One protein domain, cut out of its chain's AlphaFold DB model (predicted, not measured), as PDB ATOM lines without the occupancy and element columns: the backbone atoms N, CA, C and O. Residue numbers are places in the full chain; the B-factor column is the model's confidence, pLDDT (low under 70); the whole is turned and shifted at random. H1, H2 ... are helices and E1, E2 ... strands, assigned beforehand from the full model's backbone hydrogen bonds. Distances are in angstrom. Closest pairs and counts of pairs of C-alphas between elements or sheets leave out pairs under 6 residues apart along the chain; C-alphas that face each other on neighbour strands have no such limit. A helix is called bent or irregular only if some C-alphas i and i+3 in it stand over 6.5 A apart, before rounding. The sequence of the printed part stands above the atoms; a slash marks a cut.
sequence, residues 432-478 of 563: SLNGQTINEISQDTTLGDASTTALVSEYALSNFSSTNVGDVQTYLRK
ATOM      1  N   SER A 432     113.904 124.580 224.867       88.62
ATOM      2  CA  SER A 432     114.745 125.629 224.279       88.62
ATOM      3  C   SER A 432     115.928 125.954 225.182       88.62
ATOM      4  O   SER A 432     115.764 126.127 226.387       88.62
ATOM      5  N   LEU A 433     117.113 126.039 224.580       85.06
ATOM      6  CA  LEU A 433     118.380 126.309 225.243       85.06
ATOM      7  C   LEU A 433     119.101 127.429 224.488       85.06
ATOM      8  O   LEU A 433     119.323 127.327 223.285       85.06
ATOM      9  N   ASN A 434     119.447 128.515 225.185       85.00
ATOM     10  CA  ASN A 434     120.157 129.676 224.623       85.00
ATOM     11  C   ASN A 434     119.528 130.252 223.330       85.00
ATOM     12  O   ASN A 434     120.231 130.760 222.459       85.00
ATOM     13  N   GLY A 435     118.199 130.168 223.197       82.94
ATOM     14  CA  GLY A 435     117.447 130.641 222.027       82.94
ATOM     15  C   GLY A 435     117.353 129.651 220.859       82.94
ATOM     16  O   GLY A 435     116.655 129.937 219.890       82.94
ATOM     17  N   GLN A 436     117.996 128.483 220.940       86.25
ATOM     18  CA  GLN A 436     117.772 127.373 220.012       86.25
ATOM     19  C   GLN A 436     116.637 126.488 220.537       86.25
ATOM     20  O   GLN A 436     116.593 126.167 221.725       86.25
ATOM     21  N   THR A 437     115.700 126.105 219.673       91.94
ATOM     22  CA  THR A 437     114.671 125.106 219.997       91.94
ATOM     23  C   THR A 437     115.192 123.737 219.604       91.94
ATOM     24  O   THR A 437     115.561 123.540 218.453       91.94
ATOM     25  N   ILE A 438     115.170 122.790 220.537       91.81
ATOM     26  CA  ILE A 438     115.432 121.381 220.259       91.81
ATOM     27  C   ILE A 438     114.100 120.635 220.334       91.81
ATOM     28  O   ILE A 438     113.392 120.711 221.342       91.81
ATOM     29  N   ASN A 439     113.731 119.945 219.257       91.75
ATOM     30  CA  ASN A 439     112.463 119.216 219.130       91.75
ATOM     31  C   ASN A 439     112.630 117.690 219.132       91.75
ATOM     32  O   ASN A 439     111.649 116.988 219.369       91.75
ATOM     33  N   GLU A 440     113.838 117.180 218.891       90.50
ATOM     34  CA  GLU A 440     114.102 115.747 218.751       90.50
ATOM     35  C   GLU A 440     115.528 115.355 219.172       90.50
ATOM     36  O   GLU A 440     116.446 116.178 219.216       90.50
ATOM     37  N   ILE A 441     115.710 114.062 219.455       91.44
ATOM     38  CA  ILE A 441     117.024 113.414 219.505       91.44
ATOM     39  C   ILE A 441     117.097 112.518 218.266       91.44
ATOM     40  O   ILE A 441     116.432 111.480 218.219       91.44
ATOM     41  N   SER A 442     117.849 112.941 217.249       91.69
ATOM     42  CA  SER A 442     117.918 112.240 215.965       91.69
ATOM     43  C   SER A 442     118.760 110.968 216.071       91.69
ATOM     44  O   SER A 442     119.797 110.914 216.740       91.69
ATOM     45  N   GLN A 443     118.277 109.935 215.384       92.00
ATOM     46  CA  GLN A 443     118.937 108.643 215.199       92.00
ATOM     47  C   GLN A 443     119.458 108.479 213.757       92.00
ATOM     48  O   GLN A 443     119.820 107.368 213.373       92.00
ATOM     49  N   ASP A 444     119.474 109.550 212.951       91.12
ATOM     50  CA  ASP A 444     119.961 109.514 211.570       91.12
ATOM     51  C   ASP A 444     121.472 109.243 211.520       91.12
ATOM     52  O   ASP A 444     122.303 110.113 211.770       91.12
ATOM     53  N   THR A 445     121.828 108.013 211.156       90.06
ATOM     54  CA  THR A 445     123.214 107.559 210.980       90.06
ATOM     55  C   THR A 445     123.895 108.144 209.739       90.06
ATOM     56  O   THR A 445     125.101 107.962 209.568       90.06
ATOM     57  N   THR A 446     123.153 108.838 208.869       87.12
ATOM     58  CA  THR A 446     123.665 109.477 207.647       87.12
ATOM     59  C   THR A 446     123.911 110.977 207.801       87.12
ATOM     60  O   THR A 446     124.685 111.533 207.022       87.12
ATOM     61  N   LEU A 447     123.300 111.618 208.809       86.69
ATOM     62  CA  LEU A 447     123.261 113.079 209.001       86.69
ATOM     63  C   LEU A 447     122.752 113.834 207.751       86.69
ATOM     64  O   LEU A 447     123.179 114.954 207.460       86.69
ATOM     65  N   GLY A 448     121.858 113.197 206.990       85.75
ATOM     66  CA  GLY A 448     121.313 113.688 205.727       85.75
ATOM     67  C   GLY A 448     120.127 114.641 205.888       85.75
ATOM     68  O   GLY A 448     119.809 115.364 204.944       85.75
ATOM     69  N   ASP A 449     119.487 114.673 207.064       85.69
ATOM     70  CA  ASP A 449     118.405 115.623 207.369       85.69
ATOM     71  C   ASP A 449     118.884 117.085 207.513       85.69
ATOM     72  O   ASP A 449     118.111 118.015 207.272       85.69
ATOM     73  N   ALA A 450     120.160 117.284 207.873       84.50
ATOM     74  CA  ALA A 450     120.756 118.567 208.255       84.50
ATOM     75  C   ALA A 450     119.914 119.372 209.278       84.50
ATOM     76  O   ALA A 450     119.885 120.607 209.236       84.50
ATOM     77  N   SER A 451     119.219 118.680 210.191       88.38
ATOM     78  CA  SER A 451     118.271 119.274 211.139       88.38
ATOM     79  C   SER A 451     118.953 120.286 212.066       88.38
ATOM     80  O   SER A 451     119.887 119.973 212.803       88.38
ATOM     81  N   THR A 452     118.457 121.526 212.063       87.44
ATOM     82  CA  THR A 452     118.957 122.618 212.919       87.44
ATOM     83  C   THR A 452     118.359 122.605 214.329       87.44
ATOM     84  O   THR A 452     118.695 123.466 215.144       87.44
ATOM     85  N   THR A 453     117.475 121.644 214.618       90.25
ATOM     86  CA  THR A 453     116.746 121.502 215.890       90.25
ATOM     87  C   THR A 453     116.871 120.102 216.508       90.25
ATOM     88  O   THR A 453     116.313 119.849 217.577       90.25
ATOM     89  N   ALA A 454     117.631 119.195 215.891       90.62
ATOM     90  CA  ALA A 454     117.941 117.884 216.451       90.62
ATOM     91  C   ALA A 454     119.199 117.902 217.332       90.62
ATOM     92  O   ALA A 454     120.189 118.565 217.025       90.62
ATOM     93  N   LEU A 455     119.205 117.077 218.382       90.62
ATOM     94  CA  LEU A 455     120.448 116.591 218.988       90.62
ATOM     95  C   LEU A 455     120.802 115.221 218.402       90.62
ATOM     96  O   LEU A 455     119.991 114.300 218.451       90.62
ATOM     97  N   VAL A 456     122.015 115.069 217.874       92.19
ATOM     98  CA  VAL A 456     122.513 113.793 217.327       92.19
ATOM     99  C   VAL A 456     122.809 112.813 218.469       92.19
ATOM    100  O   VAL A 456     123.469 113.176 219.444       92.19
ATOM    101  N   SER A 457     122.341 111.568 218.360       93.81
ATOM    102  CA  SER A 457     122.637 110.519 219.344       93.81
ATOM    103  C   SER A 457     124.055 109.938 219.197       93.81
ATOM    104  O   SER A 457     124.674 110.001 218.133       93.81
ATOM    105  N   GLU A 458     124.558 109.284 220.249       94.38
ATOM    106  CA  GLU A 458     125.804 108.497 220.181       94.38
ATOM    107  C   GLU A 458     125.729 107.405 219.098       94.38
ATOM    108  O   GLU A 458     126.696 107.178 218.373       94.38
ATOM    109  N   TYR A 459     124.563 106.769 218.935       93.25
ATOM    110  CA  TYR A 459     124.329 105.757 217.905       93.25
ATOM    111  C   TYR A 459     124.433 106.346 216.491       93.25
ATOM    112  O   TYR A 459     125.129 105.779 215.647       93.25
ATOM    113  N   ALA A 460     123.804 107.496 216.238       92.31
ATOM    114  CA  ALA A 460     123.884 108.200 214.961       92.31
ATOM    115  C   ALA A 460     125.337 108.572 214.616       92.31
ATOM    116  O   ALA A 460     125.852 108.182 213.566       92.31
ATOM    117  N   LEU A 461     126.030 109.237 215.548       90.94
ATOM    118  CA  LEU A 461     127.412 109.689 215.369       90.94
ATOM    119  C   LEU A 461     128.406 108.527 215.185       90.94
ATOM    120  O   LEU A 461     129.320 108.621 214.365       90.94
ATOM    121  N   SER A 462     128.228 107.430 215.926       90.62
ATOM    122  CA  SER A 462     129.093 106.248 215.848       90.62
ATOM    123  C   SER A 462     129.021 105.583 214.469       90.62
ATOM    124  O   SER A 462     130.057 105.392 213.831       90.62
ATOM    125  N   ASN A 463     127.808 105.329 213.958       89.06
ATOM    126  CA  ASN A 463     127.614 104.730 212.632       89.06
ATOM    127  C   ASN A 463     128.090 105.657 211.499       89.06
ATOM    128  O   ASN A 463     128.746 105.195 210.564       89.06
ATOM    129  N   PHE A 464     127.838 106.969 211.604       87.12
ATOM    130  CA  PHE A 464     128.364 107.944 210.645       87.12
ATOM    131  C   PHE A 464     129.900 107.886 210.574       87.12
ATOM    132  O   PHE A 464     130.482 107.860 209.487       87.12
ATOM    133  N   SER A 465     130.561 107.820 211.733       86.38
ATOM    134  CA  SER A 465     132.022 107.765 211.845       86.38
ATOM    135  C   SER A 465     132.610 106.438 211.345       86.38
ATOM    136  O   SER A 465     133.598 106.444 210.605       86.38
ATOM    137  N   SER A 466     132.000 105.290 211.670       82.94
ATOM    138  CA  SER A 466     132.489 103.987 211.195       82.94
ATOM    139  C   SER A 466     132.459 103.887 209.671       82.94
ATOM    140  O   SER A 466     133.476 103.539 209.072       82.94
ATOM    141  N   THR A 467     131.342 104.271 209.047       77.38
ATOM    142  CA  THR A 467     131.150 104.151 207.595       77.38
ATOM    143  C   THR A 467     132.023 105.133 206.814       77.38
ATOM    144  O   THR A 467     132.662 104.747 205.839       77.38
ATOM    145  N   ASN A 468     132.090 106.401 207.238       76.88
ATOM    146  CA  ASN A 468     132.785 107.446 206.473       76.88
ATOM    147  C   ASN A 468     134.279 107.587 206.815       76.88
ATOM    148  O   ASN A 468     135.032 108.149 206.022       76.88
ATOM    149  N   VAL A 469     134.725 107.103 207.981       77.12
ATOM    150  CA  VAL A 469     136.116 107.258 208.453       77.12
ATOM    151  C   VAL A 469     136.763 105.915 208.788       77.12
ATOM    152  O   VAL A 469     137.890 105.667 208.363       77.12
ATOM    153  N   GLY A 470     136.074 105.037 209.521       79.19
ATOM    154  CA  GLY A 470     136.616 103.747 209.972       79.19
ATOM    155  C   GLY A 470     137.003 102.811 208.824       79.19
ATOM    156  O   GLY A 470     138.167 102.410 208.713       79.19
ATOM    157  N   ASP A 471     136.052 102.506 207.942       78.94
ATOM    158  CA  ASP A 471     136.262 101.604 206.801       78.94
ATOM    159  C   ASP A 471     137.247 102.202 205.785       78.94
ATOM    160  O   ASP A 471     138.184 101.534 205.339       78.94
ATOM    161  N   VAL A 472     137.106 103.501 205.501       80.69
ATOM    162  CA  VAL A 472     137.986 104.291 204.626       80.69
ATOM    163  C   VAL A 472     139.437 104.265 205.106       80.69
ATOM    164  O   VAL A 472     140.337 103.866 204.363       80.69
ATOM    165  N   GLN A 473     139.695 104.635 206.363       82.62
ATOM    166  CA  GLN A 473     141.053 104.664 206.909       82.62
ATOM    167  C   GLN A 473     141.639 103.247 207.035       82.62
ATOM    168  O   GLN A 473     142.858 103.069 207.016       82.62
ATOM    169  N   THR A 474     140.795 102.221 207.153       83.69
ATOM    170  CA  THR A 474     141.220 100.816 207.130       83.69
ATOM    171  C   THR A 474     141.632 100.386 205.721       83.69
ATOM    172  O   THR A 474     142.730  99.858 205.573       83.69
ATOM    173  N   TYR A 475     140.839 100.678 204.683       87.38
ATOM    174  CA  TYR A 475     141.187 100.413 203.278       87.38
ATOM    175  C   TYR A 475     142.475 101.129 202.843       87.38
ATOM    176  O   TYR A 475     143.395 100.503 202.313       87.38
ATOM    177  N   LEU A 476     142.585 102.431 203.123       85.38
ATOM    178  CA  LEU A 476     143.745 103.230 202.717       85.38
ATOM    179  C   LEU A 476     145.058 102.705 203.320       85.38
ATOM    180  O   LEU A 476     146.079 102.722 202.638       85.38
ATOM    181  N   ARG A 477     145.026 102.159 204.546       86.44
ATOM    182  CA  ARG A 477     146.192 101.553 205.219       86.44
ATOM    183  C   ARG A 477     146.494 100.106 204.818       86.44
ATOM    184  O   ARG A 477     147.492  99.567 205.290       86.44
ATOM    185  N   LYS A 478     145.686  99.457 203.971       89.12
ATOM    186  CA  LYS A 478     146.059  98.147 203.416       89.12
ATOM    187  C   LYS A 478     147.207  98.333 202.425       89.12
ATOM    188  O   LYS A 478     147.045  98.988 201.396       89.12
TER     189      LYS A 478
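What this domain is: This is residues 432 to 478 of the 563 residues of an uncharacterized protein of Flavobacteriales bacterium (UniProt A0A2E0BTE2). A long helix, H1, extends from a small head in which two very short strands, E2 and E3, lie side by side and are joined by a wide loop, residues 443 to 453. E1 and the residues before it lie at the far end of the head, and residues 471 to 478, of which 471 to 476 belong to H1, stick out at the other end. The printed part has 47 residues, with three named strands and one named helix in the order E1, E2, E3, H1; the sheet E2, E3 is parallel and the class is mixed, helices and strands. The whole is only just loose, close to extended, with a radius of gyration of the C-alphas of 14.0 A and spans of 47 by 17 by 16 A, H1 making much of the length.

How they stand to each other: E2, residues 440 to 442, and E3, residues 454 to 456, are parallel neighbours, with 36 degrees between their directions. N 442 and O 455 are within hydrogen-bond range at 2.8 A, and N 455 and O 440 at 3.0 A. E1, residues 436 to 438, pairs with no named strand; it runs on into E2 across one residue, at 73 degrees, and the two meet only through their link. The closest C-alphas of E1 and E3 are those of Ile 438 and Ala 454, 5.7 A apart. H1, residues 458 to 476, comes closest to E2 at the C-alphas of Ser 442 and Ala 460, 7.3 A apart. E1 and H1 are apart. In H1, 13 of 15 O i to N i+4 pairs are within hydrogen-bond range.

Where its parts are: E1 begins at C-alpha 436, (117.772, 127.373, 220.012). E2 and E3 measure 5.9 A and 6.2 A, and E1 6.4 A. H1 measures 25.6 A and ends at C-alpha 476, (143.745, 103.230, 202.717). It has a kink of 31 degrees near residue 465 and is only just irregular: C-alphas 468 and 471 are 6.8 A apart.

The domain as a whole: The C-alphas of Gly 435 and Lys 478, the two farthest apart, are 47.1 A from each other. The printed part has no cut. The link from E2 to E3 is long, 11 residues; those from E1 to E2 and E3 to H1 are tight. The mean pLDDT of the printed part is 87.3, and no printed residue is under 70.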